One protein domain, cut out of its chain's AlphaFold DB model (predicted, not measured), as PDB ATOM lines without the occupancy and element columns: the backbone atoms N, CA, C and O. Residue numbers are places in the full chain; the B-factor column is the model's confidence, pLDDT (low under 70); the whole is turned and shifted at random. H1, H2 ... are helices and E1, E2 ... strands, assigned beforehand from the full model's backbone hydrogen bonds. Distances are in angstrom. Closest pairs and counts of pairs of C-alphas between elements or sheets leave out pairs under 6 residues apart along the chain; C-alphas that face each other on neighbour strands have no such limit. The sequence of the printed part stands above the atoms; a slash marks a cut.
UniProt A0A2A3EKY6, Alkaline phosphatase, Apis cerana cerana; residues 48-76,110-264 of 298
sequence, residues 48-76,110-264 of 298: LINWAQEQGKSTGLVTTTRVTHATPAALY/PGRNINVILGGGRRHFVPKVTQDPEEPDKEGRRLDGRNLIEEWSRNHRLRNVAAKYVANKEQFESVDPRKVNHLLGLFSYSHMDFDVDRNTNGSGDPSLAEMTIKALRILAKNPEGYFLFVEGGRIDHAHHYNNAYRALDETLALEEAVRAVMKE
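What this domain is: This is residues 48 to 76 and 110 to 264 of the 298 residues of the protein "Alkaline phosphatase" of Apis cerana cerana (UniProt A0A2A3EKY6). A parallel sheet of five strands is the middle slab of three layers, with H5 and H7 on one face and H1 and H3 near opposite edges of the other. The long H7 packs on H5 and forms a helical hairpin with the short H6, while residues 121 to 147 make a long stretch with no named element. The printed part has 184 residues, with seven named helices and five named strands in the order H1 E1 H2 E2 H3 E3 H4 E4 H5 E5 H6 H7; the class is mixed. It is compact, with a radius of gyration of the C-alphas of 15.9 A and spans of 44 by 43 by 30 A.

How they stand to each other: The sheet runs E3, residues 163 to 166, E4, 182 to 186, E2, 116 to 120, E1, 58 to 66, and E5, 226 to 231. It is twisted, its C-alphas up to 4.3 A off the best plane, and E1 bends by 77 degrees at residue 63. Within hydrogen-bond range are N 164 and O 182 at 3.0 A between E3 and E4, N 185 and O 117 at 2.8 A between E4 and E2, N 61 and O 116 at 2.8 A between E2 and E1, and N 60 and O 227 at 2.9 A between E1 and E5. H5, residues 208 to 219, is on the sheet at a height of 7.7 A, along the strands; its closest C-alpha pair with E1 is Leu 219 and Ser 58, 5.5 A. H4, residues 169 to 173, is on the same face, over E3. On the opposite face are H1, residues 48 to 54, at a height of 8.2 A, and H3, residues 148 to 158, at 8.7 A over E3. H2, residues 70 to 73, and H6, residues 234 to 240, only graze the sheet. H7, residues 244 to 264, touches H5 with residues 253 to 261 alone, at a shallow tilt of 30 degrees, the same way; the closest C-alphas are those of Ala 209 and Ala 257, 3.9 A. H6 and H7 form a hairpin at a shallow tilt of 20 degrees, opposite ways, with the C-alphas of Ile 235 and Ala 247 closest at 4.6 A. E3, H4, E4 is a strand-helix-strand unit, two parallel neighbour strands with a helix between along the chain; E2, H3, E3 and E4, H5, E5 are split units, with other strands between theirs in the sheet; the three crossovers are right-handed. Every O i to N i+4 pair is within hydrogen-bond range in H1, H3, H4, H5 and H6, and 15 of 17 in H7; H2 is too short for one.

Where its parts are: H1 begins at C-alpha 48, (160.841, 155.427, 154.743). From first to last C-alpha, E1 measures 21.3 A, E5 16.6 A, H5 16.3 A and H3 15.0 A. H7 measures 30.7 A and ends at C-alpha 264, (154.626, 170.641, 169.340).

The domain as a whole: The two C-alphas farthest apart, those of Asn 160 and Asn 242, are 48.0 A apart. Residues 77 to 109 are not printed, and C-alphas 76 and 110 are 5.5 A apart across the cut. The links E2 to H3 and E4 to H5 are long. The mean pLDDT of the printed part is 97.7, and no printed residue is under 70.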
ATOM      1  N   LEU A  48     161.321 154.050 154.594       98.56
ATOM      2  CA  LEU A  48     160.841 155.427 154.743       98.56
ATOM      3  C   LEU A  48     161.964 156.439 155.031       98.56
ATOM      4  O   LEU A  48     161.832 157.591 154.623       98.56
ATOM      5  N   ILE A  49     163.076 156.038 155.666       98.44
ATOM      6  CA  ILE A  49     164.242 156.924 155.818       98.44
ATOM      7  C   ILE A  49     164.931 157.141 154.470       98.44
ATOM      8  O   ILE A  49     165.268 158.286 154.180       98.44
ATOM      9  N   ASN A  50     165.107 156.104 153.637       98.56
ATOM     10  CA  ASN A  50     165.647 156.285 152.283       98.56
ATOM     11  C   ASN A  50     164.805 157.306 151.513       98.56
ATOM     12  O   ASN A  50     165.330 158.323 151.064       98.56
ATOM     13  N   TRP A  51     163.490 157.082 151.455       98.56
ATOM     14  CA  TRP A  51     162.566 157.961 150.740       98.56
ATOM     15  C   TRP A  51     162.570 159.390 151.297       98.56
ATOM     16  O   TRP A  51     162.560 160.350 150.533       98.56
ATOM     17  N   ALA A  52     162.622 159.566 152.620       98.75
ATOM     18  CA  ALA A  52     162.686 160.891 153.234       98.75
ATOM     19  C   ALA A  52     164.000 161.623 152.903       98.75
ATOM     20  O   ALA A  52     163.965 162.796 152.526       98.75
ATOM     21  N   GLN A  53     165.143 160.936 152.997       98.62
ATOM     22  CA  GLN A  53     166.452 161.510 152.670       98.62
ATOM     23  C   GLN A  53     166.574 161.856 151.180       98.62
ATOM     24  O   GLN A  53     167.117 162.908 150.846       98.62
ATOM     25  N   GLU A  54     166.023 161.032 150.283       98.50
ATOM     26  CA  GLU A  54     165.954 161.317 148.839       98.50
ATOM     27  C   GLU A  54     165.161 162.595 148.526       98.50
ATOM     28  O   GLU A  54     165.460 163.284 147.555       98.50
ATOM     29  N   GLN A  55     164.186 162.943 149.372       98.44
ATOM     30  CA  GLN A  55     163.430 164.198 149.295       98.44
ATOM     31  C   GLN A  55     164.076 165.346 150.093       98.44
ATOM     32  O   GLN A  55     163.434 166.364 150.331       98.44
ATOM     33  N   GLY A  56     165.322 165.193 150.554       98.50
ATOM     34  CA  GLY A  56     166.051 166.227 151.297       98.50
ATOM     35  C   GLY A  56     165.573 166.449 152.737       98.50
ATOM     36  O   GLY A  56     166.014 167.400 153.387       98.50
ATOM     37  N   LYS A  57     164.692 165.588 153.263       98.81
ATOM     38  CA  LYS A  57     164.156 165.701 154.624       98.81
ATOM     39  C   LYS A  57     165.172 165.238 155.663       98.81
ATOM     40  O   LYS A  57     165.969 164.331 155.423       98.81
ATOM     41  N   SER A  58     165.095 165.816 156.859       98.88
ATOM     42  CA  SER A  58     165.844 165.300 158.011       98.88
ATOM     43  C   SER A  58     165.243 163.981 158.487       98.88
ATOM     44  O   SER A  58     164.033 163.781 158.409       98.88
ATOM     45  N   THR A  59     166.061 163.086 159.032       98.94
ATOM     46  CA  THR A  59     165.584 161.776 159.501       98.94
ATOM     47  C   THR A  59     166.036 161.467 160.917       98.94
ATOM     48  O   THR A  59     167.150 161.814 161.315       98.94
ATOM     49  N   GLY A  60     165.165 160.828 161.697       98.88
ATOM     50  CA  GLY A  60     165.481 160.418 163.058       98.88
ATOM     51  C   GLY A  60     164.832 159.111 163.490       98.88
ATOM     52  O   GLY A  60     163.795 158.694 162.973       98.88
ATOM     53  N   LEU A  61     165.476 158.496 164.473       98.62
ATOM     54  CA  LEU A  61     165.163 157.208 165.063       98.62
ATOM     55  C   LEU A  61     165.252 157.330 166.586       98.62
ATOM     56  O   LEU A  61     166.312 157.657 167.121       98.62
ATOM     57  N   VAL A  62     164.150 157.044 167.275       98.94
ATOM     58  CA  VAL A  62     164.062 157.020 168.737       98.94
ATOM     59  C   VAL A  62     163.462 155.690 169.178       98.94
ATOM     60  O   VAL A  62     162.431 155.274 168.659       98.94
ATOM     61  N   THR A  63     164.084 155.008 170.135       98.94
ATOM     62  CA  THR A  63     163.583 153.729 170.656       98.94
ATOM     63  C   THR A  63     164.003 153.504 172.105       98.94
ATOM     64  O   THR A  63     165.082 153.931 172.507       98.94
ATOM     65  N   THR A  64     163.196 152.779 172.884       98.88
ATOM     66  CA  THR A  64     163.612 152.238 174.195       98.88
ATOM     67  C   THR A  64     164.411 150.929 174.085       98.88
ATOM     68  O   THR A  64     164.897 150.377 175.076       98.88
ATOM     69  N   THR A  65     164.594 150.399 172.874       98.88
ATOM     70  CA  THR A  65     165.391 149.193 172.624       98.88
ATOM     71  C   THR A  65     166.845 149.542 172.295       98.88
ATOM     72  O   THR A  65     167.330 150.634 172.577       98.88
ATOM     73  N   ARG A  66     167.589 148.579 171.742       98.88
ATOM     74  CA  ARG A  66     168.896 148.882 171.160       98.88
ATOM     75  C   ARG A  66     168.628 149.535 169.816       98.88
ATOM     76  O   ARG A  66     167.793 149.030 169.078       98.88
ATOM     77  N   VAL A  67     169.375 150.562 169.435       98.94
ATOM     78  CA  VAL A  67     169.208 151.163 168.094       98.94
ATOM     79  C   VAL A  67     169.530 150.181 166.950       98.94
ATOM     80  O   VAL A  67     169.148 150.414 165.807       98.94
ATOM     81  N   THR A  68     170.193 149.063 167.266       98.88
ATOM     82  CA  THR A  68     170.475 147.905 166.396       98.88
ATOM     83  C   THR A  68     169.435 146.784 166.475       98.88
ATOM     84  O   THR A  68     169.579 145.780 165.782       98.88
ATOM     85  N   HIS A  69     168.399 146.921 167.308       98.75
ATOM     86  CA  HIS A  69     167.306 145.956 167.392       98.75
ATOM     87  C   HIS A  69     166.542 145.867 166.061       98.75
ATOM     88  O   HIS A  69     166.623 146.760 165.225       98.75
ATOM     89  N   ALA A  70     165.775 144.796 165.862       97.31
ATOM     90  CA  ALA A  70     165.096 144.507 164.601       97.31
ATOM     91  C   ALA A  70     164.238 145.654 164.057       97.31
ATOM     92  O   ALA A  70     164.398 146.033 162.897       97.31
ATOM     93  N   THR A  71     163.344 146.197 164.885       98.12
ATOM     94  CA  THR A  71     162.415 147.257 164.488       98.12
ATOM     95  C   THR A  71     163.140 148.515 164.007       98.12
ATOM     96  O   THR A  71     162.898 148.925 162.871       98.12
ATOM     97  N   PRO A  72     164.067 149.118 164.789       98.69
ATOM     98  CA  PRO A  72     164.802 150.284 164.322       98.69
ATOM     99  C   PRO A  72     165.734 149.949 163.152       98.69
ATOM    100  O   PRO A  72     165.884 150.765 162.243       98.69
ATOM    101  N   ALA A  73     166.333 148.753 163.132       98.75
ATOM    102  CA  ALA A  73     167.251 148.335 162.077       98.75
ATOM    103  C   ALA A  73     166.590 148.259 160.696       98.75
ATOM    104  O   ALA A  73     167.245 148.577 159.709       98.75
ATOM    105  N   ALA A  74     165.298 147.926 160.599       98.38
ATOM    106  CA  ALA A  74     164.590 147.893 159.316       98.38
ATOM    107  C   ALA A  74     164.552 149.258 158.595       98.38
ATOM    108  O   ALA A  74     164.331 149.306 157.388       98.38
ATOM    109  N   LEU A  75     164.807 150.368 159.299       98.56
ATOM    110  CA  LEU A  75     164.897 151.697 158.687       98.56
ATOM    111  C   LEU A  75     166.196 151.932 157.912       98.56
ATOM    112  O   LEU A  75     166.244 152.852 157.100       98.56
ATOM    113  N   TYR A  76     167.263 151.184 158.182       98.75
ATOM    114  CA  TYR A  76     168.584 151.520 157.640       98.75
ATOM    115  C   TYR A  76     169.462 150.327 157.272       98.75
ATOM    116  O   TYR A  76     170.445 150.508 156.559       98.75
ATOM    117  N   PRO A 110     171.027 154.285 154.261       98.31
ATOM    118  CA  PRO A 110     170.715 155.651 154.698       98.31
ATOM    119  C   PRO A 110     171.193 155.986 156.128       98.31
ATOM    120  O   PRO A 110     171.061 157.125 156.581       98.31
ATOM    121  N   GLY A 111     171.722 155.007 156.871       98.38
ATOM    122  CA  GLY A 111     172.032 155.125 158.300       98.38
ATOM    123  C   GLY A 111     172.954 156.298 158.652       98.38
ATOM    124  O   GLY A 111     172.643 157.101 159.533       98.38
ATOM    125  N   ARG A 112     174.065 156.452 157.925       97.56
ATOM    126  CA  ARG A 112     175.098 157.463 158.200       97.56
ATOM    127  C   ARG A 112     174.607 158.909 158.065       97.56
ATOM    128  O   ARG A 112     175.293 159.816 158.535       97.56
ATOM    129  N   ASN A 113     173.467 159.114 157.400       98.00
ATOM    130  CA  ASN A 113     172.825 160.413 157.197       98.00
ATOM    131  C   ASN A 113     171.650 160.665 158.154       98.00
ATOM    132  O   ASN A 113     171.029 161.726 158.083       98.00
ATOM    133  N   ILE A 114     171.336 159.729 159.056       98.81
ATOM    134  CA  ILE A 114     170.315 159.953 160.080       98.81
ATOM    135  C   ILE A 114     170.799 161.061 161.022       98.81
ATOM    136  O   ILE A 114     171.867 160.976 161.632       98.81
ATOM    137  N   ASN A 115     169.989 162.110 161.159       98.88
ATOM    138  CA  ASN A 115     170.315 163.267 161.984       98.88
ATOM    139  C   ASN A 115     170.231 162.933 163.475       98.88
ATOM    140  O   ASN A 115     171.054 163.394 164.257       98.88
ATOM    141  N   VAL A 116     169.234 162.161 163.901       98.94
ATOM    142  CA  VAL A 116     169.037 161.862 165.325       98.94
ATOM    143  C   VAL A 116     168.852 160.369 165.540       98.94
ATOM    144  O   VAL A 116     167.924 159.783 164.998       98.94
ATOM    145  N   ILE A 117     169.715 159.766 166.352       98.94
ATOM    146  CA  ILE A 117     169.660 158.354 166.739       98.94
ATOM    147  C   ILE A 117     169.669 158.307 168.266       98.94
ATOM    148  O   ILE A 117     170.681 158.656 168.869       98.94
ATOM    149  N   LEU A 118     168.563 157.899 168.887       98.94
ATOM    150  CA  LEU A 118     168.405 157.850 170.344       98.94
ATOM    151  C   LEU A 118     167.864 156.486 170.788       98.94
ATOM    152  O   LEU A 118     166.844 156.023 170.282       98.94
ATOM    153  N   GLY A 119     168.533 155.861 171.750       98.88
ATOM    154  CA  GLY A 119     168.074 154.626 172.384       98.88
ATOM    155  C   GLY A 119     169.179 153.970 173.197       98.88
ATOM    156  O   GLY A 119     170.076 154.648 173.684       98.88
ATOM    157  N   GLY A 120     169.145 152.651 173.344       98.62
ATOM    158  CA  GLY A 120     170.211 151.875 173.980       98.62
ATOM    159  C   GLY A 120     171.176 151.219 172.985       98.62
ATOM    160  O   GLY A 120     171.114 151.416 171.770       98.62
ATOM    161  N   GLY A 121     172.034 150.343 173.502       98.44
ATOM    162  CA  GLY A 121     172.810 149.379 172.724       98.44
ATOM    163  C   GLY A 121     174.293 149.686 172.616       98.44
ATOM    164  O   GLY A 121     174.932 149.140 171.713       98.44
ATOM    165  N   ARG A 122     174.858 150.498 173.527       98.31
ATOM    166  CA  ARG A 122     176.280 150.903 173.516       98.31
ATOM    167  C   ARG A 122     177.229 149.739 173.248       98.31
ATOM    168  O   ARG A 122     178.154 149.875 172.448       98.31
ATOM    169  N   ARG A 123     176.950 148.566 173.826       98.19
ATOM    170  CA  ARG A 123     177.778 147.356 173.703       98.19
ATOM    171  C   ARG A 123     178.108 146.938 172.265       98.19
ATOM    172  O   ARG A 123     179.141 146.313 172.059       98.19
ATOM    173  N   HIS A 124     177.256 147.245 171.283       98.62
ATOM    174  CA  HIS A 124     177.456 146.854 169.878       98.62
ATOM    175  C   HIS A 124     178.403 147.792 169.112       98.62
ATOM    176  O   HIS A 124     178.860 147.464 168.015       98.62
ATOM    177  N   PHE A 125     178.731 148.946 169.697       98.69
ATOM    178  CA  PHE A 125     179.511 150.002 169.052       98.69
ATOM    179  C   PHE A 125     180.941 150.123 169.584       98.69
ATOM    180  O   PHE A 125     181.738 150.849 168.996       98.69
ATOM    181  N   VAL A 126     181.282 149.411 170.661       98.12
ATOM    182  CA  VAL A 126     182.599 149.470 171.313       98.12
ATOM    183  C   VAL A 126     183.250 148.080 171.406       98.12
ATOM    184  O   VAL A 126     182.537 147.067 171.458       98.12
ATOM    185  N   PRO A 127     184.593 147.992 171.405       97.81
ATOM    186  CA  PRO A 127     185.302 146.718 171.422       97.81
ATOM    187  C   PRO A 127     185.256 146.044 172.792       97.81
ATOM    188  O   PRO A 127     185.045 146.694 173.813       97.81
ATOM    189  N   LYS A 128     185.525 144.733 172.823       94.75
ATOM    190  CA  LYS A 128     185.569 143.919 174.054       94.75
ATOM    191  C   LYS A 128     186.513 144.402 175.156       94.75
ATOM    192  O   LYS A 128     186.436 143.905 176.257       94.75
ATOM    193  N   VAL A 129     187.411 145.341 174.893       93.00
ATOM    194  CA  VAL A 129     188.322 145.883 175.918       93.00
ATOM    195  C   VAL A 129     187.818 147.190 176.531       93.00
ATOM    196  O   VAL A 129     188.446 147.743 177.428       93.00
ATOM    197  N   THR A 130     186.705 147.719 176.024       94.88
ATOM    198  CA  THR A 130     186.107 148.963 176.502       94.88
ATOM    199  C   THR A 130     185.031 148.641 177.528       94.88
ATOM    200  O   THR A 130     184.041 147.990 177.193       94.88
ATOM    201  N   GLN A 131     185.226 149.110 178.760       95.44
ATOM    202  CA  GLN A 131     184.229 149.027 179.828       95.44
ATOM    203  C   GLN A 131     183.067 149.985 179.559       95.44
ATOM    204  O   GLN A 131     183.271 151.089 179.043       95.44
ATOM    205  N   ASP A 132     181.854 149.568 179.908       93.88
ATOM    206  CA  ASP A 132     180.689 150.442 179.829       93.88
ATOM    207  C   ASP A 132     180.735 151.513 180.936       93.88
ATOM    208  O   ASP A 132     181.079 151.203 182.078       93.88
ATOM    209  N   PRO A 133     180.411 152.783 180.624       87.62
ATOM    210  CA  PRO A 133     180.475 153.864 181.605       87.62
ATOM    211  C   PRO A 133     179.442 153.754 182.738       87.62
ATOM    212  O   PRO A 133     179.660 154.355 183.788       87.62
ATOM    213  N   GLU A 134     178.338 153.026 182.546       86.94
ATOM    214  CA  GLU A 134     177.284 152.844 183.559       86.94
ATOM    215  C   GLU A 134     177.308 151.452 184.186       86.94
ATOM    216  O   GLU A 134     176.922 151.296 185.343       86.94
ATOM    217  N   GLU A 135     177.813 150.454 183.455       89.88
ATOM    218  CA  GLU A 135     177.997 149.080 183.931       89.88
ATOM    219  C   GLU A 135     179.484 148.661 183.849       89.88
ATOM    220  O   GLU A 135     179.867 147.930 182.931       89.88
ATOM    221  N   PRO A 136     180.360 149.110 184.777       88.62
ATOM    222  CA  PRO A 136     181.816 148.940 184.655       88.62
ATOM    223  C   PRO A 136     182.314 147.487 184.664       88.62
ATOM    224  O   PRO A 136     183.460 147.219 184.297       88.62
ATOM    225  N   ASP A 137     181.481 146.545 185.106       93.44
ATOM    226  CA  ASP A 137     181.729 145.102 185.065       93.44
ATOM    227  C   ASP A 137     181.474 144.486 183.680       93.44
ATOM    228  O   ASP A 137     181.819 143.325 183.443       93.44
ATOM    229  N   LYS A 138     180.896 145.254 182.751       95.31
ATOM    230  CA  LYS A 138     180.591 144.821 181.391       95.31
ATOM    231  C   LYS A 138     181.508 145.480 180.371       95.31
ATOM    232  O   LYS A 138     181.816 146.666 180.416       95.31
ATOM    233  N   GLU A 139     181.879 144.677 179.385       96.62
ATOM    234  CA  GLU A 139     182.707 145.077 178.254       96.62
ATOM    235  C   GLU A 139     181.882 145.207 176.969       96.62
ATOM    236  O   GLU A 139     180.808 144.609 176.824       96.62
ATOM    237  N   GLY A 140     182.410 145.939 175.989       97.56
ATOM    238  CA  GLY A 140     181.896 145.960 174.622       97.56
ATOM    239  C   GLY A 140     181.815 144.582 173.962       97.56
ATOM    240  O   GLY A 140     182.267 143.569 174.491       97.56
ATOM    241  N   ARG A 141     181.215 144.514 172.772       97.62
ATOM    242  CA  ARG A 141     181.028 143.240 172.054       97.62
ATOM    243  C   ARG A 141     181.849 143.101 170.792       97.62
ATOM    244  O   ARG A 141     182.033 141.965 170.350       97.62
ATOM    245  N   ARG A 142     182.368 144.203 170.248       98.00
ATOM    246  CA  ARG A 142     183.048 144.148 168.957       98.00
ATOM    247  C   ARG A 142     184.354 143.364 169.038       98.00
ATOM    248  O   ARG A 142     185.140 143.552 169.973       98.00
ATOM    249  N   LEU A 143     184.571 142.474 168.069       97.44
ATOM    250  CA  LEU A 143     185.772 141.636 167.957       97.44
ATOM    251  C   LEU A 143     186.815 142.246 167.015       97.44
ATOM    252  O   LEU A 143     187.977 141.853 167.055       97.44
ATOM    253  N   ASP A 144     186.410 143.206 166.187       96.50
ATOM    254  CA  ASP A 144     187.263 143.913 165.230       96.50
ATOM    255  C   ASP A 144     188.113 145.041 165.842       96.50
ATOM    256  O   ASP A 144     188.866 145.705 165.130       96.50
ATOM    257  N   GLY A 145     188.010 145.259 167.157       96.88
ATOM    258  CA  GLY A 145     188.784 146.268 167.884       96.88
ATOM    259  C   GLY A 145     188.337 147.712 167.638       96.88
ATOM    260  O   GLY A 145     189.020 148.634 168.078       96.88
ATOM    261  N   ARG A 146     187.211 147.933 166.947       97.50
ATOM    262  CA  ARG A 146     186.769 149.274 166.544       97.50
ATOM    263  C   ARG A 146     185.841 149.913 167.564       97.50
ATOM    264  O   ARG A 146     184.974 149.252 168.126       97.50
ATOM    265  N   ASN A 147     185.988 151.223 167.744       98.38
ATOM    266  CA  ASN A 147     185.051 152.055 168.492       98.38
ATOM    267  C   ASN A 147     184.262 152.930 167.510       98.38
ATOM    268  O   ASN A 147     184.709 154.000 167.094       98.38
ATOM    269  N   LEU A 148     183.070 152.472 167.136       98.75
ATOM    270  CA  LEU A 148     182.242 153.140 166.135       98.75
ATOM    271  C   LEU A 148     181.693 154.492 166.621       98.75
ATOM    272  O   LEU A 148     181.442 155.372 165.801       98.75
ATOM    273  N   ILE A 149     181.544 154.688 167.938       98.44
ATOM    274  CA  ILE A 149     181.084 155.957 168.530       98.44
ATOM    275  C   ILE A 149     182.141 157.048 168.327       98.44
ATOM    276  O   ILE A 149     181.841 158.169 167.894       98.44
ATOM    277  N   GLU A 150     183.400 156.716 168.611       98.25
ATOM    278  CA  GLU A 150     184.533 157.613 168.388       98.25
ATOM    279  C   GLU A 150     184.742 157.887 166.901       98.25
ATOM    280  O   GLU A 150     184.964 159.034 166.506       98.25
ATOM    281  N   GLU A 151     184.627 156.858 166.059       98.50
ATOM    282  CA  GLU A 151     184.717 157.011 164.611       98.50
ATOM    283  C   GLU A 151     183.619 157.933 164.062       98.50
ATOM    284  O   GLU A 151     183.930 158.856 163.306       98.50
ATOM    285  N   TRP A 152     182.364 157.756 164.485       98.56
ATOM    286  CA  TRP A 152     181.246 158.628 164.115       98.56
ATOM    287  C   TRP A 152     181.505 160.081 164.524       98.56
ATOM    288  O   TRP A 152     181.401 160.989 163.692       98.56
ATOM    289  N   SER A 153     181.930 160.301 165.772       98.31
ATOM    290  CA  SER A 153     182.234 161.637 166.303       98.31
ATOM    291  C   SER A 153     183.387 162.296 165.537       98.31
ATOM    292  O   SER A 153     183.321 163.468 165.153       98.31
ATOM    293  N   ARG A 154     184.448 161.527 165.258       98.12
ATOM    294  CA  ARG A 154     185.614 161.979 164.492       98.12
ATOM    295  C   ARG A 154     185.230 162.350 163.063       98.12
ATOM    296  O   ARG A 154     185.653 163.407 162.599       98.12
ATOM    297  N   ASN A 155     184.434 161.527 162.384       96.56
ATOM    298  CA  ASN A 155     184.002 161.772 161.009       96.56
ATOM    299  C   ASN A 155     183.166 163.057 160.893       96.56
ATOM    300  O   ASN A 155     183.409 163.860 159.993       96.56
ATOM    301  N   HIS A 156     182.247 163.308 161.830       97.25
ATOM    302  CA  HIS A 156     181.462 164.548 161.849       97.25
ATOM    303  C   HIS A 156     182.327 165.782 162.111       97.25
ATOM    304  O   HIS A 156     182.186 166.789 161.414       97.25
ATOM    305  N   ARG A 157     183.282 165.687 163.046       96.88
ATOM    306  CA  ARG A 157     184.247 166.763 163.308       96.88
ATOM    307  C   ARG A 157     185.088 167.089 162.072       96.88
ATOM    308  O   ARG A 157     185.253 168.260 161.749       96.88
ATOM    309  N   LEU A 158     185.589 166.073 161.364       97.12
ATOM    310  CA  LEU A 158     186.376 166.256 160.136       97.12
ATOM    311  C   LEU A 158     185.564 166.906 159.005       97.12
ATOM    312  O   LEU A 158     186.122 167.645 158.203       97.12
ATOM    313  N   ARG A 159     184.249 166.665 158.964       95.88
ATOM    314  CA  ARG A 159     183.313 167.281 158.008       95.88
ATOM    315  C   ARG A 159     182.770 168.641 158.468       95.88
ATOM    316  O   ARG A 159     181.929 169.206 157.777       95.88
ATOM    317  N   ASN A 160     183.218 169.154 159.618       96.56
ATOM    318  CA  ASN A 160     182.706 170.377 160.245       96.56
ATOM    319  C   ASN A 160     181.174 170.369 160.448       96.56
ATOM    320  O   ASN A 160     180.495 171.382 160.284       96.56
ATOM    321  N   VAL A 161     180.618 169.202 160.788       96.56
ATOM    322  CA  VAL A 161     179.194 169.043 161.100       96.56
ATOM    323  C   VAL A 161     179.001 169.181 162.605       96.56
ATOM    324  O   VAL A 161     179.676 168.512 163.387       96.56
ATOM    325  N   ALA A 162     178.053 170.024 163.019       97.75
ATOM    326  CA  ALA A 162     177.673 170.176 164.421       97.75
ATOM    327  C   ALA A 162     176.989 168.896 164.932       97.75
ATOM    328  O   ALA A 162     175.774 168.733 164.800       97.75
ATOM    329  N   ALA A 163     177.782 167.983 165.487       98.31
ATOM    330  CA  ALA A 163     177.344 166.691 165.991       98.31
ATOM    331  C   ALA A 163     177.714 166.519 167.467       98.31
ATOM    332  O   ALA A 163     178.745 167.029 167.912       98.31
ATOM    333  N   LYS A 164     176.891 165.793 168.227       98.56
ATOM    334  CA  LYS A 164     177.180 165.464 169.627       98.56
ATOM    335  C   LYS A 164     176.808 164.017 169.934       98.56
ATOM    336  O   LYS A 164     175.760 163.545 169.504       98.56
ATOM    337  N   TYR A 165     177.678 163.341 170.678       98.56
ATOM    338  CA  TYR A 165     177.383 162.067 171.325       98.56
ATOM    339  C   TYR A 165     177.004 162.318 172.789       98.56
ATOM    340  O   TYR A 165     177.627 163.162 173.442       98.56
ATOM    341  N   VAL A 166     175.985 161.618 173.284       98.50
ATOM    342  CA  VAL A 166     175.544 161.644 174.686       98.50
ATOM    343  C   VAL A 166     175.248 160.224 175.169       98.50
ATOM    344  O   VAL A 166     174.803 159.384 174.389       98.50
ATOM    345  N   ALA A 167     175.499 159.959 176.447       97.19
ATOM    346  CA  ALA A 167     175.360 158.628 177.033       97.19
ATOM    347  C   ALA A 167     174.413 158.563 178.237       97.19
ATOM    348  O   ALA A 167     174.070 157.462 178.628       97.19
ATOM    349  N   ASN A 168     173.983 159.700 178.794       97.00
ATOM    350  CA  ASN A 168     173.083 159.769 179.950       97.00
ATOM    351  C   ASN A 168     172.170 161.006 179.885       97.00
ATOM    352  O   ASN A 168     172.318 161.866 179.001       97.00
ATOM    353  N   LYS A 169     171.230 161.103 180.829       97.50
ATOM    354  CA  LYS A 169     170.217 162.160 180.898       97.50
ATOM    355  C   LYS A 169     170.806 163.566 181.026       97.50
ATOM    356  O   LYS A 169     170.401 164.453 180.281       97.50
ATOM    357  N   GLU A 170     171.796 163.785 181.885       97.88
ATOM    358  CA  GLU A 170     172.423 165.104 182.070       97.88
ATOM    359  C   GLU A 170     173.085 165.601 180.773       97.88
ATOM    360  O   GLU A 170     172.872 166.733 180.320       97.88
ATOM    361  N   GLN A 171     173.850 164.730 180.109       98.19
ATOM    362  CA  GLN A 171     174.462 165.054 178.824       98.19
ATOM    363  C   GLN A 171     173.403 165.338 177.759       98.19
ATOM    364  O   GLN A 171     173.567 166.287 176.986       98.19
ATOM    365  N   PHE A 172     172.323 164.556 177.727       98.62
ATOM    366  CA  PHE A 172     171.190 164.749 176.826       98.62
ATOM    367  C   PHE A 172     170.473 166.091 177.050       98.62
ATOM    368  O   PHE A 172     170.199 166.828 176.094       98.62
ATOM    369  N   GLU A 173     170.217 166.464 178.302       98.38
ATOM    370  CA  GLU A 173     169.589 167.734 178.665       98.38
ATOM    371  C   GLU A 173     170.454 168.928 178.254       98.38
ATOM    372  O   GLU A 173     169.931 169.897 177.696       98.38
ATOM    373  N   SER A 174     171.782 168.812 178.393       98.25
ATOM    374  CA  SER A 174     172.747 169.846 177.988       98.25
ATOM    375  C   SER A 174     172.777 170.140 176.477       98.25
ATOM    376  O   SER A 174     173.430 171.091 176.033       98.25
ATOM    377  N   VAL A 175     172.135 169.311 175.644       98.62
ATOM    378  CA  VAL A 175     172.068 169.523 174.193       98.62
ATOM    379  C   VAL A 175     171.051 170.614 173.867       98.62
ATOM    380  O   VAL A 175     169.843 170.416 174.016       98.62
ATOM    381  N   ASP A 176     171.529 171.742 173.337       98.38
ATOM    382  CA  ASP A 176     170.678 172.755 172.705       98.38
ATOM    383  C   ASP A 176     170.295 172.292 171.284       98.38
ATOM    384  O   ASP A 176     171.159 172.304 170.396       98.38
ATOM    385  N   PRO A 177     169.027 171.908 171.028       98.12
ATOM    386  CA  PRO A 177     168.605 171.360 169.735       98.12
ATOM    387  C   PRO A 177     168.801 172.343 168.569       98.12
ATOM    388  O   PRO A 177     168.960 171.933 167.421       98.12
ATOM    389  N   ARG A 178     168.881 173.651 168.848       97.88
ATOM    390  CA  ARG A 178     169.115 174.681 167.825       97.88
ATOM    391  C   ARG A 178     170.535 174.620 167.264       97.88
ATOM    392  O   ARG A 178     170.737 174.921 166.092       97.88
ATOM    393  N   LYS A 179     171.508 174.199 168.080       97.88
ATOM    394  CA  LYS A 179     172.947 174.255 167.766       97.88
ATOM    395  C   LYS A 179     173.522 172.959 167.199       97.88
ATOM    396  O   LYS A 179     174.607 172.995 166.629       97.88
ATOM    397  N   VAL A 180     172.833 171.831 167.359       98.19
ATOM    398  CA  VAL A 180     173.278 170.527 166.842       98.19
ATOM    399  C   VAL A 180     172.459 170.113 165.632       98.19
ATOM    400  O   VAL A 180     171.245 170.283 165.620       98.19
ATOM    401  N   ASN A 181     173.117 169.567 164.616       97.56
ATOM    402  CA  ASN A 181     172.476 169.009 163.425       97.56
ATOM    403  C   ASN A 181     172.463 167.481 163.450       97.56
ATOM    404  O   ASN A 181     171.635 166.887 162.768       97.56
ATOM    405  N   HIS A 182     173.385 166.872 164.204       98.75
ATOM    406  CA  HIS A 182     173.419 165.434 164.429       98.75
ATOM    407  C   HIS A 182     173.533 165.104 165.923       98.75
ATOM    408  O   HIS A 182     174.312 165.729 166.649       98.75
ATOM    409  N   LEU A 183     172.766 164.124 166.389       98.88
ATOM    410  CA  LEU A 183     172.764 163.672 167.776       98.88
ATOM    411  C   LEU A 183     172.737 162.145 167.825       98.88
ATOM    412  O   LEU A 183     171.783 161.531 167.354       98.88
ATOM    413  N   LEU A 184     173.765 161.558 168.437       98.94
ATOM    414  CA  LEU A 184     173.814 160.139 168.779       98.94
ATOM    415  C   LEU A 184     173.687 160.005 170.298       98.94
ATOM    416  O   LEU A 184     174.560 160.458 171.035       98.94
ATOM    417  N   GLY A 185     172.598 159.409 170.763       98.81
ATOM    418  CA  GLY A 185     172.332 159.140 172.173       98.81
ATOM    419  C   GLY A 185     172.217 157.645 172.415       98.81
ATOM    420  O   GLY A 185     171.279 157.026 171.920       98.81
ATOM    421  N   LEU A 186     173.169 157.076 173.156       98.69
ATOM    422  CA  LEU A 186     173.163 155.661 173.528       98.69
ATOM    423  C   LEU A 186     173.140 155.543 175.057       98.69
ATOM    424  O   LEU A 186     174.181 155.612 175.709       98.69
ATOM    425  N   PHE A 187     171.942 155.390 175.611       98.19
ATOM    426  CA  PHE A 187     171.649 155.570 177.036       98.19
ATOM    427  C   PHE A 187     171.806 154.313 177.881       98.19
ATOM    428  O   PHE A 187     171.958 154.411 179.078       98.19
ATOM    429  N   SER A 188     171.894 153.129 177.275       97.56
ATOM    430  CA  SER A 188     172.150 151.898 178.028       97.56
ATOM    431  C   SER A 188     173.128 150.974 177.310       97.56
ATOM    432  O   SER A 188     173.234 150.977 176.074       97.56
ATOM    433  N   TYR A 189     173.818 150.131 178.084       97.81
ATOM    434  CA  TYR A 189     174.663 149.049 177.581       97.81
ATOM    435  C   TYR A 189     173.895 148.145 176.599       97.81
ATOM    436  O   TYR A 189     174.417 147.755 175.549       97.81
ATOM    437  N   SER A 190     172.633 147.828 176.911       98.06
ATOM    438  CA  SER A 190     171.734 146.969 176.126       98.06
ATOM    439  C   SER A 190     170.468 147.750 175.740       98.06
ATOM    440  O   SER A 190     170.565 148.880 175.289       98.06
ATOM    441  N   HIS A 191     169.281 147.151 175.834       98.50
ATOM    442  CA  HIS A 191     168.032 147.914 175.825       98.50
ATOM    443  C   HIS A 191     167.997 148.860 177.026       98.50
ATOM    444  O   HIS A 191     168.560 148.505 178.060       98.50
ATOM    445  N   MET A 192     167.302 149.990 176.901       98.56
ATOM    446  CA  MET A 192     167.045 150.866 178.045       98.56
ATOM    447  C   MET A 192     166.225 150.122 179.104       98.56
ATOM    448  O   MET A 192     165.581 149.100 178.803       98.56
ATOM    449  N   ASP A 193     166.274 150.609 180.339       97.56
ATOM    450  CA  ASP A 193     165.431 150.092 181.412       97.56
ATOM    451  C   ASP A 193     163.946 150.282 181.079       97.56
ATOM    452  O   ASP A 193     163.581 151.097 180.231       97.56
ATOM    453  N   PHE A 194     163.087 149.484 181.716       98.69
ATOM    454  CA  PHE A 194     161.651 149.748 181.644       98.69
ATOM    455  C   PHE A 194     161.346 151.090 182.321       98.69
ATOM    456  O   PHE A 194     162.003 151.427 183.303       98.69
ATOM    457  N   ASP A 195     160.348 151.830 181.848       98.19
ATOM    458  CA  ASP A 195     160.082 153.201 182.285       98.19
ATOM    459  C   ASP A 195     159.813 153.285 183.792       98.19
ATOM    460  O   ASP A 195     160.440 154.100 184.469       98.19
ATOM    461  N   VAL A 196     159.018 152.368 184.356       97.88
ATOM    462  CA  VAL A 196     158.825 152.270 185.816       97.88
ATOM    463  C   VAL A 196     160.096 151.966 186.622       97.88
ATOM    464  O   VAL A 196     160.176 152.325 187.796       97.88
ATOM    465  N   ASP A 197     161.087 151.298 186.027       97.19
ATOM    466  CA  ASP A 197     162.351 150.949 186.693       97.19
ATOM    467  C   ASP A 197     163.462 151.982 186.421       97.19
ATOM    468  O   ASP A 197     164.548 151.897 186.999       97.19
ATOM    469  N   ARG A 198     163.211 152.949 185.532       95.00
ATOM    470  CA  ARG A 198     164.216 153.863 184.993       95.00
ATOM    471  C   ARG A 198     164.802 154.765 186.075       95.00
ATOM    472  O   ARG A 198     164.087 155.456 186.804       95.00
ATOM    473  N   ASN A 199     166.131 154.861 186.120       93.88
ATOM    474  CA  ASN A 199     166.796 155.898 186.904       93.88
ATOM    475  C   ASN A 199     166.542 157.269 186.257       93.88
ATOM    476  O   ASN A 199     167.022 157.549 185.161       93.88
ATOM    477  N   THR A 200     165.791 158.133 186.936       93.06
ATOM    478  CA  THR A 200     165.387 159.448 186.409       93.06
ATOM    479  C   THR A 200     166.355 160.582 186.761       93.06
ATOM    480  O   THR A 200     166.143 161.717 186.325       93.06
ATOM    481  N   ASN A 201     167.415 160.293 187.525       93.25
ATOM    482  CA  ASN A 201     168.449 161.264 187.881       93.25
ATOM    483  C   ASN A 201     169.349 161.596 186.674       93.25
ATOM    484  O   ASN A 201     169.314 160.922 185.648       93.25
ATOM    485  N   GLY A 202     170.217 162.606 186.808       88.88
ATOM    486  CA  GLY A 202     171.108 163.042 185.719       88.88
ATOM    487  C   GLY A 202     172.038 161.948 185.166       88.88
ATOM    488  O   GLY A 202     172.339 161.946 183.976       88.88
ATOM    489  N   SER A 203     172.439 160.981 185.995       90.81
ATOM    490  CA  SER A 203     173.254 159.831 185.577       90.81
ATOM    491  C   SER A 203     172.445 158.653 185.024       90.81
ATOM    492  O   SER A 203     173.028 157.599 184.802       90.81
ATOM    493  N   GLY A 204     171.121 158.780 184.929       93.50
ATOM    494  CA  GLY A 204     170.237 157.761 184.373       93.50
ATOM    495  C   GLY A 204     169.786 158.116 182.961       93.50
ATOM    496  O   GLY A 204     170.525 158.755 182.208       93.50
ATOM    497  N   ASP A 205     168.542 157.770 182.633       95.69
ATOM    498  CA  ASP A 205     168.052 157.752 181.253       95.69
ATOM    499  C   ASP A 205     166.940 158.780 180.992       95.69
ATOM    500  O   ASP A 205     166.036 158.957 181.825       95.69
ATOM    501  N   PRO A 206     166.934 159.433 179.813       98.25
ATOM    502  CA  PRO A 206     165.784 160.208 179.368       98.25
ATOM    503  C   PRO A 206     164.584 159.295 179.064       98.25
ATOM    504  O   PRO A 206     164.747 158.163 178.614       98.25
ATOM    505  N   SER A 207     163.366 159.797 179.272       98.75
ATOM    506  CA  SER A 207     162.143 159.083 178.884       98.75
ATOM    507  C   SER A 207     161.963 159.043 177.363       98.75
ATOM    508  O   SER A 207     162.555 159.835 176.619       98.75
ATOM    509  N   LEU A 208     161.080 158.161 176.881       98.88
ATOM    510  CA  LEU A 208     160.711 158.113 175.463       98.88
ATOM    511  C   LEU A 208     160.162 159.461 174.969       98.88
ATOM    512  O   LEU A 208     160.524 159.914 173.880       98.88
ATOM    513  N   ALA A 209     159.346 160.137 175.782       98.88
ATOM    514  CA  ALA A 209     158.818 161.461 175.468       98.88
ATOM    515  C   ALA A 209     159.930 162.525 175.402       98.88
ATOM    516  O   ALA A 209     159.979 163.306 174.449       98.88
ATOM    517  N   GLU A 210     160.866 162.521 176.359       98.88
ATOM    518  CA  GLU A 210     162.011 163.442 176.379       98.88
ATOM    519  C   GLU A 210     162.872 163.279 175.116       98.88
ATOM    520  O   GLU A 210     163.137 164.265 174.415       98.88
ATOM    521  N   MET A 211     163.250 162.038 174.779       98.94
ATOM    522  CA  MET A 211     164.006 161.715 173.562       98.94
ATOM    523  C   MET A 211     163.270 162.160 172.296       98.94
ATOM    524  O   MET A 211     163.863 162.810 171.432       98.94
ATOM    525  N   THR A 212     161.972 161.866 172.211       98.94
ATOM    526  CA  THR A 212     161.130 162.193 171.053       98.94
ATOM    527  C   THR A 212     161.079 163.696 170.798       98.94
ATOM    528  O   THR A 212     161.328 164.136 169.676       98.94
ATOM    529  N   ILE A 213     160.832 164.508 171.830       98.88
ATOM    530  CA  ILE A 213     160.757 165.968 171.676       98.88
ATOM    531  C   ILE A 213     162.111 166.574 171.308       98.88
ATOM    532  O   ILE A 213     162.178 167.488 170.482       98.88
ATOM    533  N   LYS A 214     163.216 166.070 171.870       98.88
ATOM    534  CA  LYS A 214     164.550 166.540 171.472       98.88
ATOM    535  C   LYS A 214     164.838 166.206 170.010       98.88
ATOM    536  O   LYS A 214     165.322 167.081 169.292       98.88
ATOM    537  N   ALA A 215     164.523 164.985 169.574       98.94
ATOM    538  CA  ALA A 215     164.685 164.578 168.186       98.94
ATOM    539  C   ALA A 215     163.859 165.470 167.257       98.94
ATOM    540  O   ALA A 215     164.425 166.114 166.378       98.94
ATOM    541  N   LEU A 216     162.559 165.602 167.528       98.81
ATOM    542  CA  LEU A 216     161.642 166.458 166.780       98.81
ATOM    543  C   LEU A 216     162.195 167.879 166.609       98.81
ATOM    544  O   LEU A 216     162.296 168.372 165.491       98.81
ATOM    545  N   ARG A 217     162.634 168.520 167.699       98.75
ATOM    546  CA  ARG A 217     163.155 169.898 167.667       98.75
ATOM    547  C   ARG A 217     164.461 170.053 166.885       98.75
ATOM    548  O   ARG A 217     164.723 171.135 166.369       98.75
ATOM    549  N   ILE A 218     165.297 169.015 166.807       98.81
ATOM    550  CA  ILE A 218     166.500 169.025 165.957       98.81
ATOM    551  C   ILE A 218     166.099 168.888 164.484       98.81
ATOM    552  O   ILE A 218     166.609 169.626 163.641       98.81
ATOM    553  N   LEU A 219     165.184 167.964 164.182       98.81
ATOM    554  CA  LEU A 219     164.762 167.634 162.820       98.81
ATOM    555  C   LEU A 219     163.933 168.749 162.169       98.81
ATOM    556  O   LEU A 219     164.167 169.073 161.005       98.81
ATOM    557  N   ALA A 220     163.035 169.378 162.933       98.19
ATOM    558  CA  ALA A 220     162.122 170.434 162.487       98.19
ATOM    559  C   ALA A 220     162.825 171.718 162.010       98.19
ATOM    560  O   ALA A 220     162.194 172.607 161.450       98.19
ATOM    561  N   LYS A 221     164.145 171.825 162.196       97.94
ATOM    562  CA  LYS A 221     164.942 172.929 161.643       97.94
ATOM    563  C   LYS A 221     165.078 172.863 160.120       97.94
ATOM    564  O   LYS A 221     165.493 173.852 159.522       97.94
ATOM    565  N   ASN A 222     164.819 171.708 159.508       98.38
ATOM    566  CA  ASN A 222     164.911 171.541 158.064       98.38
ATOM    567  C   ASN A 222     163.602 171.990 157.389       98.38
ATOM    568  O   ASN A 222     162.567 171.378 157.656       98.38
ATOM    569  N   PRO A 223     163.630 173.018 156.518       97.88
ATOM    570  CA  PRO A 223     162.432 173.521 155.847       97.88
ATOM    571  C   PRO A 223     161.806 172.512 154.875       97.88
ATOM    572  O   PRO A 223     160.614 172.604 154.608       97.88
ATOM    573  N   GLU A 224     162.564 171.519 154.396       98.44
ATOM    574  CA  GLU A 224     162.018 170.424 153.582       98.44
ATOM    575  C   GLU A 224     161.202 169.430 154.427       98.44
ATOM    576  O   GLU A 224     160.541 168.543 153.890       98.44
ATOM    577  N   GLY A 225     161.210 169.564 155.755       98.50
ATOM    578  CA  GLY A 225     160.512 168.700 156.699       98.50
ATOM    579  C   GLY A 225     161.366 167.534 157.194       98.50
ATOM    580  O   GLY A 225     162.596 167.515 157.068       98.50
ATOM    581  N   TYR A 226     160.706 166.550 157.805       98.81
ATOM    582  CA  TYR A 226     161.380 165.439 158.466       98.81
ATOM    583  C   TYR A 226     160.572 164.140 158.439       98.81
ATOM    584  O   TYR A 226     159.359 164.141 158.245       98.81
ATOM    585  N   PHE A 227     161.268 163.032 158.680       98.88
ATOM    586  CA  PHE A 227     160.690 161.761 159.098       98.88
ATOM    587  C   PHE A 227     161.269 161.385 160.466       98.88
ATOM    588  O   PHE A 227     162.486 161.397 160.655       98.88
ATOM    589  N   LEU A 228     160.404 161.056 161.422       98.94
ATOM    590  CA  LEU A 228     160.800 160.625 162.759       98.94
ATOM    591  C   LEU A 228     160.085 159.321 163.096       98.94
ATOM    592  O   LEU A 228     158.858 159.278 163.142       98.94
ATOM    593  N   PHE A 229     160.862 158.276 163.365       98.88
ATOM    594  CA  PHE A 229     160.360 157.024 163.911       98.88
ATOM    595  C   PHE A 229     160.571 156.978 165.427       98.88
ATOM    596  O   PHE A 229     161.654 157.315 165.912       98.88
ATOM    597  N   VAL A 230     159.543 156.542 166.158       98.94
ATOM    598  CA  VAL A 230     159.533 156.433 167.623       98.94
ATOM    599  C   VAL A 230     158.983 155.065 168.020       98.94
ATOM    600  O   VAL A 230     157.878 154.708 167.617       98.94
ATOM    601  N   GLU A 231     159.727 154.310 168.827       98.88
ATOM    602  CA  GLU A 231     159.362 152.953 169.249       98.88
ATOM    603  C   GLU A 231     159.317 152.811 170.777       98.88
ATOM    604  O   GLU A 231     160.336 152.938 171.462       98.88
ATOM    605  N   GLY A 232     158.148 152.439 171.306       98.75
ATOM    606  CA  GLY A 232     157.987 151.896 172.661       98.75
ATOM    607  C   GLY A 232     158.325 150.403 172.708       98.75
ATOM    608  O   GLY A 232     157.475 149.573 173.012       98.75
ATOM    609  N   GLY A 233     159.545 150.025 172.329       98.44
ATOM    610  CA  GLY A 233     159.843 148.624 171.996       98.44
ATOM    611  C   GLY A 233     160.007 147.696 173.203       98.44
ATOM    612  O   GLY A 233     160.030 146.480 173.055       98.44
ATOM    613  N   ARG A 234     160.084 148.229 174.426       98.69
ATOM    614  CA  ARG A 234     160.075 147.411 175.649       98.69
ATOM    615  C   ARG A 234     158.678 146.860 175.993       98.69
ATOM    616  O   ARG A 234     158.624 145.938 176.807       98.69
ATOM    617  N   ILE A 235     157.587 147.338 175.369       98.81
ATOM    618  CA  ILE A 235     156.235 146.748 175.507       98.81
ATOM    619  C   ILE A 235     156.284 145.245 175.182       98.81
ATOM    620  O   ILE A 235     155.815 144.415 175.962       98.81
ATOM    621  N   ASP A 236     156.927 144.901 174.063       98.62
ATOM    622  CA  ASP A 236     157.152 143.531 173.594       98.62
ATOM    623  C   ASP A 236     157.920 142.689 174.626       98.62
ATOM    624  O   ASP A 236     157.437 141.654 175.092       98.62
ATOM    625  N   HIS A 237     159.065 143.186 175.105       98.56
ATOM    626  CA  HIS A 237     159.859 142.468 176.104       98.56
ATOM    627  C   HIS A 237     159.078 142.193 177.396       98.56
ATOM    628  O   HIS A 237     159.199 141.113 177.976       98.56
ATOM    629  N   ALA A 238     158.278 143.154 177.870       98.62
ATOM    630  CA  ALA A 238     157.455 142.956 179.058       98.62
ATOM    631  C   ALA A 238     156.403 141.858 178.845       98.62
ATOM    632  O   ALA A 238     156.210 141.021 179.733       98.62
ATOM    633  N   HIS A 239     155.770 141.811 177.672       98.62
ATOM    634  CA  HIS A 239     154.859 140.725 177.327       98.62
ATOM    635  C   HIS A 239     155.565 139.372 177.223       98.62
ATOM    636  O   HIS A 239     155.040 138.392 177.749       98.62
ATOM    637  N   HIS A 240     156.767 139.303 176.646       97.75
ATOM    638  CA  HIS A 240     157.572 138.079 176.641       97.75
ATOM    639  C   HIS A 240     157.915 137.574 178.052       97.75
ATOM    640  O   HIS A 240     158.032 136.367 178.265       97.75
ATOM    641  N   TYR A 241     158.013 138.471 179.037       98.25
ATOM    642  CA  TYR A 241     158.182 138.114 180.450       98.25
ATOM    643  C   TYR A 241     156.867 137.831 181.189       98.25
ATOM    644  O   TYR A 241     156.892 137.633 182.403       98.25
ATOM    645  N   ASN A 242     155.721 137.828 180.497       97.62
ATOM    646  CA  ASN A 242     154.384 137.776 181.098       97.62
ATOM    647  C   ASN A 242     154.173 138.844 182.190       97.62
ATOM    648  O   ASN A 242     153.431 138.638 183.150       97.62
ATOM    649  N   ASN A 243     154.820 140.002 182.050       97.94
ATOM    650  CA  ASN A 243     154.735 141.107 182.993       97.94
ATOM    651  C   ASN A 243     153.804 142.193 182.442       97.94
ATOM    652  O   ASN A 243     154.240 143.175 181.843       97.94
ATOM    653  N   ALA A 244     152.500 142.006 182.654       97.12
ATOM    654  CA  ALA A 244     151.480 142.940 182.177       97.12
ATOM    655  C   ALA A 244     151.623 144.350 182.780       97.12
ATOM    656  O   ALA A 244     151.246 145.318 182.126       97.12
ATOM    657  N   TYR A 245     152.173 144.471 183.996       97.62
ATOM    658  CA  TYR A 245     152.404 145.767 184.636       97.62
ATOM    659  C   TYR A 245     153.366 146.621 183.816       97.62
ATOM    660  O   TYR A 245     152.983 147.685 183.339       97.62
ATOM    661  N   ARG A 246     154.567 146.098 183.553       98.31
ATOM    662  CA  ARG A 246     155.561 146.785 182.724       98.31
ATOM    663  C   ARG A 246     155.097 146.968 181.279       98.31
ATOM    664  O   ARG A 246     155.411 147.981 180.677       98.31
ATOM    665  N   ALA A 247     154.328 146.029 180.723       98.62
ATOM    666  CA  ALA A 247     153.838 146.152 179.347       98.62
ATOM    667  C   ALA A 247     152.871 147.335 179.180       98.62
ATOM    668  O   ALA A 247     152.979 148.103 178.223       98.62
ATOM    669  N   LEU A 248     151.936 147.502 180.121       98.38
ATOM    670  CA  LEU A 248     151.004 148.629 180.097       98.38
ATOM    671  C   LEU A 248     151.680 149.943 180.505       98.38
ATOM    672  O   LEU A 248     151.343 150.973 179.935       98.38
ATOM    673  N   ASP A 249     152.641 149.914 181.426       98.62
ATOM    674  CA  ASP A 249     153.439 151.089 181.794       98.62
ATOM    675  C   ASP A 249     154.269 151.621 180.608       98.62
ATOM    676  O   ASP A 249     154.148 152.785 180.240       98.62
ATOM    677  N   GLU A 250     154.971 150.747 179.878       98.81
ATOM    678  CA  GLU A 250     155.653 151.109 178.624       98.81
ATOM    679  C   GLU A 250     154.688 151.647 177.556       98.81
ATOM    680  O   GLU A 250     155.024 152.539 176.774       98.81
ATOM    681  N   THR A 251     153.456 151.127 177.527       98.81
ATOM    682  CA  THR A 251     152.410 151.638 176.631       98.81
ATOM    683  C   THR A 251     152.008 153.066 177.012       98.81
ATOM    684  O   THR A 251     151.773 153.889 176.125       98.81
ATOM    685  N   LEU A 252     151.964 153.392 178.309       98.69
ATOM    686  CA  LEU A 252     151.734 154.759 178.783       98.69
ATOM    687  C   LEU A 252     152.913 155.683 178.449       98.69
ATOM    688  O   LEU A 252     152.677 156.813 178.032       98.69
ATOM    689  N   ALA A 253     154.158 155.208 178.529       98.75
ATOM    690  CA  ALA A 253     155.323 155.990 178.105       98.75
ATOM    691  C   ALA A 253     155.276 156.343 176.599       98.75
ATOM    692  O   ALA A 253     155.628 157.458 176.198       98.75
ATOM    693  N   LEU A 254     154.786 155.428 175.750       98.88
ATOM    694  CA  LEU A 254     154.520 155.712 174.333       98.88
ATOM    695  C   LEU A 254     153.354 156.700 174.148       98.88
ATOM    696  O   LEU A 254     153.450 157.605 173.317       98.88
ATOM    697  N   GLU A 255     152.275 156.568 174.926       98.81
ATOM    698  CA  GLU A 255     151.153 157.521 174.927       98.81
ATOM    699  C   GLU A 255     151.609 158.938 175.293       98.81
ATOM    700  O   GLU A 255     151.234 159.902 174.616       98.81
ATOM    701  N   GLU A 256     152.483 159.069 176.292       98.81
ATOM    702  CA  GLU A 256     153.055 160.348 176.699       98.81
ATOM    703  C   GLU A 256     153.874 160.973 175.563       98.81
ATOM    704  O   GLU A 256     153.712 162.163 175.272       98.81
ATOM    705  N   ALA A 257     154.695 160.179 174.866       98.81
ATOM    706  CA  ALA A 257     155.463 160.647 173.714       98.81
ATOM    707  C   ALA A 257     154.552 161.145 172.577       98.81
ATOM    708  O   ALA A 257     154.772 162.238 172.050       98.81
ATOM    709  N   VAL A 258     153.483 160.408 172.246       98.75
ATOM    710  CA  VAL A 258     152.492 160.827 171.236       98.75
ATOM    711  C   VAL A 258     151.824 162.141 171.644       98.75
ATOM    712  O   VAL A 258     151.756 163.083 170.850       98.75
ATOM    713  N   ARG A 259     151.376 162.253 172.899       98.69
ATOM    714  CA  ARG A 259     150.743 163.476 173.417       98.69
ATOM    715  C   ARG A 259     151.697 164.658 173.467       98.69
ATOM    716  O   ARG A 259     151.245 165.792 173.312       98.69
ATOM    717  N   ALA A 260     152.981 164.424 173.710       98.62
ATOM    718  CA  ALA A 260     153.998 165.461 173.657       98.62
ATOM    719  C   ALA A 260     154.173 165.971 172.219       98.62
ATOM    720  O   ALA A 260     154.130 167.180 172.004       98.62
ATOM    721  N   VAL A 261     154.279 165.073 171.233       98.50
ATOM    722  CA  VAL A 261     154.392 165.448 169.811       98.50
ATOM    723  C   VAL A 261     153.176 166.241 169.348       98.50
ATOM    724  O   VAL A 261     153.342 167.309 168.768       98.50
ATOM    725  N   MET A 262     151.957 165.793 169.671       98.25
ATOM    726  CA  MET A 262     150.717 166.492 169.294       98.25
ATOM    727  C   MET A 262     150.627 167.937 169.814       98.25
ATOM    728  O   MET A 262     149.826 168.712 169.302       98.25
ATOM    729  N   LYS A 263     151.410 168.306 170.837       98.12
ATOM    730  CA  LYS A 263     151.481 169.681 171.361       98.12
ATOM    731  C   LYS A 263     152.526 170.549 170.656       98.12
ATOM    732  O   LYS A 263     152.483 171.764 170.819       98.12
ATOM    733  N   GLU A 264     153.475 169.950 169.942       96.81
ATOM    734  CA  GLU A 264     154.626 170.641 169.340       96.81
ATOM    735  C   GLU A 264     154.512 170.775 167.816       96.81
ATOM    736  O   GLU A 264     155.215 171.598 167.235       96.81
TER     737      GLU A 264